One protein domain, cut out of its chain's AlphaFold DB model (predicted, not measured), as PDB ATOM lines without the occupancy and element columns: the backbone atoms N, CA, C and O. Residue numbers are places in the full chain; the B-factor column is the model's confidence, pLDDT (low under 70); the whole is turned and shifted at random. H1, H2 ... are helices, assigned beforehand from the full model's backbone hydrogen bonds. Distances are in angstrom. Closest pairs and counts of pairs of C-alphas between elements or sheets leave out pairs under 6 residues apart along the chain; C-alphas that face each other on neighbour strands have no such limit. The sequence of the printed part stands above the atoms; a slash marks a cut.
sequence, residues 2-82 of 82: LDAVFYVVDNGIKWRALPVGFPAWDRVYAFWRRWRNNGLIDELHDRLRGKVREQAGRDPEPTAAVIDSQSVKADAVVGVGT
ATOM      1  N   LEU A   2     212.306 283.443 348.927       94.00
ATOM      2  CA  LEU A   2     211.965 282.786 350.192       94.00
ATOM      3  C   LEU A   2     210.684 283.353 350.810       94.00
ATOM      4  O   LEU A   2     209.837 282.567 351.203       94.00
ATOM      5  N   ASP A   3     210.465 284.670 350.755       96.75
ATOM      6  CA  ASP A   3     209.230 285.284 351.280       96.75
ATOM      7  C   ASP A   3     207.969 284.741 350.602       96.75
ATOM      8  O   ASP A   3     206.969 284.489 351.258       96.75
ATOM      9  N   ALA A   4     208.030 284.482 349.292       97.56
ATOM     10  CA  ALA A   4     206.919 283.886 348.555       97.56
ATOM     11  C   ALA A   4     206.677 282.422 348.964       97.56
ATOM     12  O   ALA A   4     205.535 281.982 349.031       97.56
ATOM     13  N   VAL A   5     207.744 281.666 349.256       96.38
ATOM     14  CA  VAL A   5     207.636 280.300 349.792       96.38
ATOM     15  C   VAL A   5     207.050 280.328 351.204       96.38
ATOM     16  O   VAL A   5     206.135 279.561 351.487       96.38
ATOM     17  N   PHE A   6     207.529 281.225 352.067       95.38
ATOM     18  CA  PHE A   6     207.017 281.383 353.426       95.38
ATOM     19  C   PHE A   6     205.561 281.823 353.431       95.38
ATOM     20  O   PHE A   6     204.779 281.256 354.180       95.38
ATOM     21  N   TYR A   7     205.164 282.721 352.529       97.38
ATOM     22  CA  TYR A   7     203.769 283.109 352.366       97.38
ATOM     23  C   TYR A   7     202.870 281.904 352.052       97.38
ATOM     24  O   TYR A   7     201.818 281.742 352.667       97.38
ATOM     25  N   VAL A   8     203.288 281.026 351.130       96.75
ATOM     26  CA  VAL A   8     202.537 279.803 350.790       96.75
ATOM     27  C   VAL A   8     202.428 278.853 351.984       96.75
ATOM     28  O   VAL A   8     201.353 278.306 352.211       96.75
ATOM     29  N   VAL A   9     203.515 278.660 352.738       93.81
ATOM     30  CA  VAL A   9     203.544 277.773 353.916       93.81
ATOM     31  C   VAL A   9     202.672 278.315 355.049       93.81
ATOM     32  O   VAL A   9     201.897 277.559 355.622       93.81
ATOM     33  N   ASP A  10     202.772 279.611 355.330       96.06
ATOM     34  CA  ASP A  10     202.033 280.299 356.392       96.06
ATOM     35  C   ASP A  10     200.522 280.340 356.115       96.06
ATOM     36  O   ASP A  10     199.710 280.106 357.003       96.06
ATOM     37  N   ASN A  11     200.130 280.560 354.854       95.62
ATOM     38  CA  ASN A  11     198.726 280.772 354.485       95.62
ATOM     39  C   ASN A  11     198.042 279.522 353.903       95.62
ATOM     40  O   ASN A  11     196.844 279.551 353.626       95.62
ATOM     41  N   GLY A  12     198.782 278.438 353.648       93.19
ATOM     42  CA  GLY A  12     198.233 277.192 353.098       93.19
ATOM     43  C   GLY A  12     197.592 277.329 351.707       93.19
ATOM     44  O   GLY A  12     196.745 276.519 351.326       93.19
ATOM     45  N   ILE A  13     197.957 278.356 350.936       94.94
ATOM     46  CA  ILE A  13     197.331 278.633 349.639       94.94
ATOM     47  C   ILE A  13     197.819 277.683 348.540       94.94
ATOM     48  O   ILE A  13     198.947 277.188 348.542       94.94
ATOM     49  N   LYS A  14     196.991 277.483 347.507       95.38
ATOM     50  CA  LYS A  14     197.447 276.854 346.258       95.38
ATOM     51  C   LYS A  14     198.558 277.712 345.648       95.38
ATOM     52  O   LYS A  14     198.391 278.920 345.539       95.38
ATOM     53  N   TRP A  15     199.621 277.096 345.124       96.00
ATOM     54  CA  TRP A  15     200.705 277.817 344.434       96.00
ATOM     55  C   TRP A  15     200.194 278.803 343.372       96.00
ATOM     56  O   TRP A  15     200.635 279.942 343.318       96.00
ATOM     57  N   ARG A  16     199.201 278.395 342.569       96.81
ATOM     58  CA  ARG A  16     198.576 279.241 341.534       96.81
ATOM     59  C   ARG A  16     197.818 280.461 342.075       96.81
ATOM     60  O   ARG A  16     197.515 281.353 341.295       96.81
ATOM     61  N   ALA A  17     197.505 280.487 343.368       96.94
ATOM     62  CA  ALA A  17     196.842 281.597 344.045       96.94
ATOM     63  C   ALA A  17     197.839 282.570 344.707       96.94
ATOM     64  O   ALA A  17     197.432 283.413 345.502       96.94
ATOM     65  N   LEU A  18     199.141 282.451 344.411       97.81
ATOM     66  CA  LEU A  18     200.156 283.360 344.934       97.81
ATOM     67  C   LEU A  18     199.841 284.816 344.520       97.81
ATOM     68  O   LEU A  18     199.613 285.059 343.331       97.81
ATOM     69  N   PRO A  19     199.836 285.783 345.459       97.38
ATOM     70  CA  PRO A  19     199.539 287.177 345.146       97.38
ATOM     71  C   PRO A  19     200.474 287.780 344.094       97.38
ATOM     72  O   PRO A  19     201.670 287.496 344.068       97.38
ATOM     73  N   VAL A  20     199.940 288.700 343.284       94.25
ATOM     74  CA  VAL A  20     200.665 289.375 342.189       94.25
ATOM     75  C   VAL A  20     201.871 290.208 342.643       94.25
ATOM     76  O   VAL A  20     202.717 290.549 341.824       94.25
ATOM     77  N   GLY A  21     201.966 290.529 343.938       96.38
ATOM     78  CA  GLY A  21     203.127 291.207 344.523       96.38
ATOM     79  C   GLY A  21     204.373 290.321 344.645       96.38
ATOM     80  O   GLY A  21     205.466 290.833 344.880       96.38
ATOM     81  N   PHE A  22     204.239 289.004 344.474       97.31
ATOM     82  CA  PHE A  22     205.358 288.066 344.458       97.31
ATOM     83  C   PHE A  22     205.808 287.733 343.026       97.31
ATOM     84  O   PHE A  22     205.065 287.943 342.066       97.31
ATOM     85  N   PRO A  23     207.015 287.157 342.849       97.31
ATOM     86  CA  PRO A  23     207.396 286.562 341.573       97.31
ATOM     87  C   PRO A  23     206.371 285.517 341.111       97.31
ATOM     88  O   PRO A  23     205.720 284.876 341.935       97.31
ATOM     89  N   ALA A  24     206.274 285.305 339.795       97.25
ATOM     90  CA  ALA A  24     205.338 284.349 339.204       97.25
ATOM     91  C   ALA A  24     205.405 282.966 339.883       97.25
ATOM     92  O   ALA A  24     206.492 282.444 340.158       97.25
ATOM     93  N   TRP A  25     204.231 282.389 340.165       97.81
ATOM     94  CA  TRP A  25     204.100 281.196 341.008       97.81
ATOM     95  C   TRP A  25     204.922 280.001 340.510       97.81
ATOM     96  O   TRP A  25     205.451 279.234 341.311       97.81
ATOM     97  N   ASP A  26     205.054 279.850 339.195       97.94
ATOM     98  CA  ASP A  26     205.793 278.779 338.532       97.94
ATOM     99  C   ASP A  26     207.300 278.892 338.794       97.94
ATOM    100  O   ASP A  26     207.963 277.890 339.070       97.94
ATOM    101  N   ARG A  27     207.837 280.117 338.810       98.06
ATOM    102  CA  ARG A  27     209.235 280.400 339.159       98.06
ATOM    103  C   ARG A  27     209.502 280.162 340.638       98.06
ATOM    104  O   ARG A  27     210.536 279.583 340.980       98.06
ATOM    105  N   VAL A  28     208.583 280.577 341.512       97.88
ATOM    106  CA  VAL A  28     208.687 280.325 342.961       97.88
ATOM    107  C   VAL A  28     208.656 278.824 343.238       97.88
ATOM    108  O   VAL A  28     209.530 278.312 343.941       97.88
ATOM    109  N   TYR A  29     207.726 278.102 342.613       97.62
ATOM    110  CA  TYR A  29     207.635 276.652 342.726       97.62
ATOM    111  C   TYR A  29     208.886 275.949 342.184       97.62
ATOM    112  O   TYR A  29     209.425 275.064 342.845       97.62
ATOM    113  N   ALA A  30     209.401 276.355 341.019       98.00
ATOM    114  CA  ALA A  30     210.619 275.780 340.445       98.00
ATOM    115  C   ALA A  30     211.845 275.987 341.352       98.00
ATOM    116  O   ALA A  30     212.640 275.064 341.541       98.00
ATOM    117  N   PHE A  31     211.980 277.176 341.945       96.62
ATOM    118  CA  PHE A  31     213.019 277.468 342.930       96.62
ATOM    119  C   PHE A  31     212.910 276.562 344.157       96.62
ATOM    120  O   PHE A  31     213.888 275.905 344.517       96.62
ATOM    121  N   TRP A  32     211.723 276.486 344.757       96.56
ATOM    122  CA  TRP A  32     211.483 275.663 345.936       96.56
ATOM    123  C   TRP A  32     211.706 274.175 345.651       96.56
ATOM    124  O   TRP A  32     212.381 273.492 346.418       96.56
ATOM    125  N   ARG A  33     211.221 273.677 344.506       97.50
ATOM    126  CA  ARG A  33     211.405 272.284 344.082       97.50
ATOM    127  C   ARG A  33     212.886 271.949 343.926       97.50
ATOM    128  O   ARG A  33     213.309 270.886 344.364       97.50
ATOM    129  N   ARG A  34     213.682 272.849 343.339       97.75
ATOM    130  CA  ARG A  34     215.137 272.667 343.219       97.75
ATOM    131  C   ARG A  34     215.809 272.601 344.590       97.75
ATOM    132  O   ARG A  34     216.649 271.739 344.798       97.75
ATOM    133  N   TRP A  35     215.432 273.477 345.518       96.75
ATOM    134  CA  TRP A  35     215.976 273.466 346.879       96.75
ATOM    135  C   TRP A  35     215.635 272.188 347.635       96.75
ATOM    136  O   TRP A  35     216.532 271.553 348.181       96.75
ATOM    137  N   ARG A  36     214.362 271.783 347.606       96.06
ATOM    138  CA  ARG A  36     213.902 270.521 348.188       96.06
ATOM    139  C   ARG A  36     214.688 269.339 347.624       96.06
ATOM    140  O   ARG A  36     215.207 268.540 348.386       96.06
ATOM    141  N   ASN A  37     214.787 269.237 346.299       97.94
ATOM    142  CA  ASN A  37     215.453 268.106 345.649       97.94
ATOM    143  C   ASN A  37     216.955 268.034 345.957       97.94
ATOM    144  O   ASN A  37     217.530 266.957 345.885       97.94
ATOM    145  N   ASN A  38     217.575 269.166 346.293       97.75
ATOM    146  CA  ASN A  38     218.981 269.237 346.677       97.75
ATOM    147  C   ASN A  38     219.200 269.112 348.198       97.75
ATOM    148  O   ASN A  38     220.312 269.349 348.653       97.75
ATOM    149  N   GLY A  39     218.163 268.815 348.995       97.06
ATOM    150  CA  GLY A  39     218.274 268.699 350.458       97.06
ATOM    151  C   GLY A  39     218.514 270.023 351.196       97.06
ATOM    152  O   GLY A  39     218.707 270.034 352.407       97.06
ATOM    153  N   LEU A  40     218.463 271.165 350.501       96.38
ATOM    154  CA  LEU A  40     218.794 272.473 351.084       96.38
ATOM    155  C   LEU A  40     217.775 272.939 352.129       96.38
ATOM    156  O   LEU A  40     218.086 273.783 352.965       96.38
ATOM    157  N   ILE A  41     216.545 272.422 352.066       93.00
ATOM    158  CA  ILE A  41     215.514 272.708 353.069       93.00
ATOM    159  C   ILE A  41     215.867 272.040 354.398       93.00
ATOM    160  O   ILE A  41     215.790 272.698 355.433       93.00
ATOM    161  N   ASP A  42     216.311 270.784 354.355       94.06
ATOM    162  CA  ASP A  42     216.710 270.030 355.546       94.06
ATOM    163  C   ASP A  42     217.979 270.641 356.156       94.06
ATOM    164  O   ASP A  42     218.011 270.940 357.347       94.06
ATOM    165  N   GLU A  43     218.972 270.974 355.322       96.06
ATOM    166  CA  GLU A  43     220.195 271.661 355.763       96.06
ATOM    167  C   GLU A  43     219.898 273.021 356.420       96.06
ATOM    168  O   GLU A  43     220.465 273.359 357.464       96.06
ATOM    169  N   LEU A  44     219.003 273.819 355.824       93.19
ATOM    170  CA  LEU A  44     218.578 275.093 356.403       93.19
ATOM    171  C   LEU A  44     217.889 274.877 357.754       93.19
ATOM    172  O   LEU A  44     218.204 275.583 358.716       93.19
ATOM    173  N   HIS A  45     216.961 273.922 357.823       92.94
ATOM    174  CA  HIS A  45     216.244 273.589 359.046       92.94
ATOM    175  C   HIS A  45     217.209 273.168 360.158       92.94
ATOM    176  O   HIS A  45     217.142 273.726 361.252       92.94
ATOM    177  N   ASP A  46     218.149 272.264 359.882       94.62
ATOM    178  CA  ASP A  46     219.116 271.795 360.876       94.62
ATOM    179  C   ASP A  46     220.032 272.909 361.378       94.62
ATOM    180  O   ASP A  46     220.251 273.032 362.586       94.62
ATOM    181  N   ARG A  47     220.495 273.798 360.493       96.19
ATOM    182  CA  ARG A  47     221.284 274.968 360.908       96.19
ATOM    183  C   ARG A  47     220.490 275.921 361.796       96.19
ATOM    184  O   ARG A  47     221.032 276.438 362.773       96.19
ATOM    185  N   LEU A  48     219.227 276.188 361.465       95.62
ATOM    186  CA  LEU A  48     218.367 277.051 362.281       95.62
ATOM    187  C   LEU A  48     218.047 276.400 363.630       95.62
ATOM    188  O   LEU A  48     218.149 277.057 364.665       95.62
ATOM    189  N   ARG A  49     217.736 275.102 363.631       95.19
ATOM    190  CA  ARG A  49     217.514 274.296 364.835       95.19
ATOM    191  C   ARG A  49     218.732 274.322 365.757       95.19
ATOM    192  O   ARG A  49     218.563 274.562 366.950       95.19
ATOM    193  N   GLY A  50     219.937 274.139 365.214       96.75
ATOM    194  CA  GLY A  50     221.193 274.246 365.960       96.75
ATOM    195  C   GLY A  50     221.337 275.606 366.643       96.75
ATOM    196  O   GLY A  50     221.476 275.664 367.862       96.75
ATOM    197  N   LYS A  51     221.161 276.703 365.895       97.94
ATOM    198  CA  LYS A  51     221.230 278.071 366.443       97.94
ATOM    199  C   LYS A  51     220.223 278.326 367.566       97.94
ATOM    200  O   LYS A  51     220.565 278.943 368.569       97.94
ATOM    201  N   VAL A  52     218.983 277.856 367.416       97.38
ATOM    202  CA  VAL A  52     217.950 277.992 368.459       97.38
ATOM    203  C   VAL A  52     218.340 277.220 369.723       97.38
ATOM    204  O   VAL A  52     218.105 277.690 370.836       97.38
ATOM    205  N   ARG A  53     218.960 276.045 369.578       96.50
ATOM    206  CA  ARG A  53     219.434 275.242 370.715       96.50
ATOM    207  C   ARG A  53     220.612 275.897 371.427       96.50
ATOM    208  O   ARG A  53     220.570 275.994 372.651       96.50
ATOM    209  N   GLU A  54     221.582 276.416 370.681       97.62
ATOM    210  CA  GLU A  54     222.713 277.172 371.232       97.62
ATOM    211  C   GLU A  54     222.238 278.397 372.022       97.62
ATOM    212  O   GLU A  54     222.662 278.607 373.156       97.62
ATOM    213  N   GLN A  55     221.291 279.165 371.472       97.69
ATOM    214  CA  GLN A  55     220.684 280.313 372.161       97.69
ATOM    215  C   GLN A  55     219.951 279.916 373.447       97.69
ATOM    216  O   GLN A  55     219.883 280.703 374.389       97.69
ATOM    217  N   ALA A  56     219.428 278.691 373.509       96.81
ATOM    218  CA  ALA A  56     218.817 278.122 374.704       96.81
ATOM    219  C   ALA A  56     219.834 277.472 375.669       96.81
ATOM    220  O   ALA A  56     219.417 276.836 376.638       96.81
ATOM    221  N   GLY A  57     221.145 277.584 375.410       97.19
ATOM    222  CA  GLY A  57     222.208 276.987 376.227       97.19
ATOM    223  C   GLY A  57     222.292 275.461 376.125       97.19
ATOM    224  O   GLY A  57     222.728 274.803 377.067       97.19
ATOM    225  N   ARG A  58     221.820 274.879 375.017       95.94
ATOM    226  CA  ARG A  58     221.783 273.429 374.775       95.94
ATOM    227  C   ARG A  58     222.765 273.041 373.671       95.94
ATOM    228  O   ARG A  58     223.048 273.847 372.791       95.94
ATOM    229  N   ASP A  59     223.211 271.783 373.683       95.25
ATOM    230  CA  ASP A  59     224.019 271.205 372.598       95.25
ATOM    231  C   ASP A  59     223.277 271.326 371.250       95.25
ATOM    232  O   ASP A  59     222.084 270.998 371.220       95.25
ATOM    233  N   PRO A  60     223.910 271.789 370.154       94.00
ATOM    234  CA  PRO A  60     223.281 271.876 368.835       94.00
ATOM    235  C   PRO A  60     222.656 270.554 368.374       94.00
ATOM    236  O   PRO A  60     221.557 270.561 367.807       94.00
ATOM    237  N   GLU A  61     223.299 269.428 368.685       93.25
ATOM    238  CA  GLU A  61     222.830 268.095 368.341       93.25
ATOM    239  C   GLU A  61     222.027 267.486 369.512       93.25
ATOM    240  O   GLU A  61     222.509 267.359 370.639       93.25
ATOM    241  N   PRO A  62     220.741 267.155 369.319       88.75
ATOM    242  CA  PRO A  62     219.900 266.599 370.360       88.75
ATOM    243  C   PRO A  62     220.193 265.114 370.560       88.75
ATOM    244  O   PRO A  62     220.344 264.356 369.612       88.75
ATOM    245  N   THR A  63     220.138 264.661 371.809       88.81
ATOM    246  CA  THR A  63     220.239 263.230 372.135       88.81
ATOM    247  C   THR A  63     218.983 262.439 371.739       88.81
ATOM    248  O   THR A  63     219.053 261.230 371.545       88.81
ATOM    249  N   ALA A  64     217.825 263.102 371.635       87.31
ATOM    250  CA  ALA A  64     216.552 262.494 371.253       87.31
ATOM    251  C   ALA A  64     215.652 263.500 370.514       87.31
ATOM    252  O   ALA A  64     215.683 264.699 370.805       87.31
ATOM    253  N   ALA A  65     214.818 263.000 369.598       84.81
ATOM    254  CA  ALA A  65     213.827 263.777 368.857       84.81
ATOM    255  C   ALA A  65     212.443 263.113 368.941       84.81
ATOM    256  O   ALA A  65     212.334 261.889 368.884       84.81
ATOM    257  N   VAL A  66     211.389 263.924 369.068       86.94
ATOM    258  CA  VAL A  66     209.991 263.476 368.976       86.94
ATOM    259  C   VAL A  66     209.489 263.819 367.580       86.94
ATOM    260  O   VAL A  66     209.529 264.981 367.183       86.94
ATOM    261  N   ILE A  67     209.033 262.808 366.843       87.00
ATOM    262  CA  ILE A  67     208.426 262.971 365.522       87.00
ATOM    263  C   ILE A  67     206.925 262.764 365.695       87.00
ATOM    264  O   ILE A  67     206.496 261.672 366.061       87.00
ATOM    265  N   ASP A  68     206.147 263.813 365.448       90.31
ATOM    266  CA  ASP A  68     204.686 263.750 365.396       90.31
ATOM    267  C   ASP A  68     204.213 263.906 363.947       90.31
ATOM    268  O   ASP A  68     204.836 264.611 363.148       90.31
ATOM    269  N   SER A  69     203.108 263.249 363.603       84.00
ATOM    270  CA  SER A  69     202.489 263.377 362.288       84.00
ATOM    271  C   SER A  69     201.012 263.698 362.441       84.00
ATOM    272  O   SER A  69     200.264 262.921 363.034       84.00
ATOM    273  N   GLN A  70     200.578 264.804 361.838       84.81
ATOM    274  CA  GLN A  70     199.169 265.173 361.767       84.81
ATOM    275  C   GLN A  70     198.649 265.007 360.340       84.81
ATOM    276  O   GLN A  70     199.283 265.423 359.371       84.81
ATOM    277  N   SER A  71     197.472 264.397 360.209       85.31
ATOM    278  CA  SER A  71     196.767 264.309 358.930       85.31
ATOM    279  C   SER A  71     195.905 265.552 358.731       85.31
ATOM    280  O   SER A  71     195.063 265.860 359.573       85.31
ATOM    281  N   VAL A  72     196.066 266.233 357.599       76.44
ATOM    282  CA  VAL A  72     195.171 267.324 357.190       76.44
ATOM    283  C   VAL A  72     194.125 266.757 356.234       76.44
ATOM    284  O   VAL A  72     194.474 266.167 355.210       76.44
ATOM    285  N   LYS A  73     192.837 266.921 356.554       77.75
ATOM    286  CA  LYS A  73     191.758 266.589 355.613       77.75
ATOM    287  C   LYS A  73     191.796 267.589 354.460       77.75
ATOM    288  O   LYS A  73     191.609 268.781 354.672       77.75
ATOM    289  N   ALA A  74     192.051 267.104 353.250       65.88
ATOM    290  CA  ALA A  74     191.907 267.908 352.047       65.88
ATOM    291  C   ALA A  74     190.444 267.849 351.592       65.88
ATOM    292  O   ALA A  74     189.971 266.784 351.195       65.88
ATOM    293  N   ASP A  75     189.730 268.973 351.642       66.50
ATOM    294  CA  ASP A  75     188.407 269.063 351.026       66.50
ATOM    295  C   ASP A  75     188.548 269.010 349.500       66.50
ATOM    296  O   ASP A  75     189.284 269.787 348.878       66.50
ATOM    297  N   ALA A  76     187.836 268.071 348.878       58.31
ATOM    298  CA  ALA A  76     187.741 267.989 347.432       58.31
ATOM    299  C   ALA A  76     186.889 269.160 346.927       58.31
ATOM    300  O   ALA A  76     185.663 269.091 346.910       58.31
ATOM    301  N   VAL A  77     187.527 270.241 346.474       57.72
ATOM    302  CA  VAL A  77     186.834 271.239 345.648       57.72
ATOM    303  C   VAL A  77     186.632 270.623 344.261       57.72
ATOM    304  O   VAL A  77     187.423 270.852 343.345       57.72
ATOM    305  N   VAL A  78     185.600 269.790 344.115       51.59
ATOM    306  CA  VAL A  78     185.068 269.407 342.806       51.59
ATOM    307  C   VAL A  78     184.261 270.603 342.316       51.59
ATOM    308  O   VAL A  78     183.138 270.833 342.757       51.59
ATOM    309  N   GLY A  79     184.857 271.411 341.441       52.97
ATOM    310  CA  GLY A  79     184.091 272.395 340.688       52.97
ATOM    311  C   GLY A  79     183.116 271.645 339.788       52.97
ATOM    312  O   GLY A  79     183.548 270.968 338.857       52.97
ATOM    313  N   VAL A  80     181.819 271.739 340.075       48.31
ATOM    314  CA  VAL A  80     180.784 271.406 339.095       48.31
ATOM    315  C   VAL A  80     180.934 272.428 337.974       48.31
ATOM    316  O   VAL A  80     180.595 273.596 338.143       48.31
ATOM    317  N   GLY A  81     181.542 272.004 336.867       57.09
ATOM    318  CA  GLY A  81     181.534 272.774 335.633       57.09
ATOM    319  C   GLY A  81     180.110 272.812 335.092       57.09
ATOM    320  O   GLY A  81     179.540 271.759 334.809       57.09
ATOM    321  N   THR A  82     179.547 274.013 335.010       50.22
ATOM    322  CA  THR A  82     178.457 274.354 334.085       50.22
ATOM    323  C   THR A  82     179.014 274.556 332.689       50.22
ATOM    324  O   THR A  82     180.080 275.213 332.607       50.22
TER     325      THR A  82
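Overview. This is residues 2 to 82 of the 82 residues of a protein of Streptomyces sp. F001 (UniProt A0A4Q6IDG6). Three helices make a loose, elongated body, from which a long tail, residues 63 to 82, stands free and runs back past them. H1 and H2 cross nearly at right angles, and H3 leads away from the last part of H2, with a corner between them. The printed part has 81 residues with three named helices, in the order H1, H2, H3, and no named strand; the class is all helix, with 39 residues, under half, in named elements. The whole is only just loose, close to extended, with a radius of gyration of the C-alphas of 17.4 A, and spans 60 by 29 by 22 A.

Arrangement. H1, residues 2 to 11, and H2, residues 25 to 37, touch; their closest C-alphas, those of Ala 4 and Val 28, are 6.9 A apart. H2 touches H1 with residues 28 to 32 alone. Their lines are about perpendicular, at 83 degrees. H2 and H3, residues 40 to 55, are close but not clearly touching; the closest C-alphas, those of Trp 35 and Ile 41, are 6.3 A apart. Their lines are about perpendicular, at 73 degrees. H1 and H3 are apart. In H1, H2 and H3 every O i to N i+4 pair is within hydrogen-bond range.

Along the chain. H1 begins at C-alpha 2 (211.965, 282.786, 350.192) and is 14.1 A long from first to last C-alpha. H2 measures 17.9 A. H3 measures 22.6 A and ends at C-alpha 55 (220.684, 280.313, 372.161).

Size, cuts and confidence. The C-alphas farthest apart, those of Gly 57 and Thr 82, the chain's last residue, are 60.8 A apart. Without residues 63 to 82, the body spans 42 by 23 by 15 A. The link from H1 to H2 is long, that from H2 to H3 tight. The printed part has no cut. Its mean pLDDT is 90.2; residues 74 to 82 are under 70.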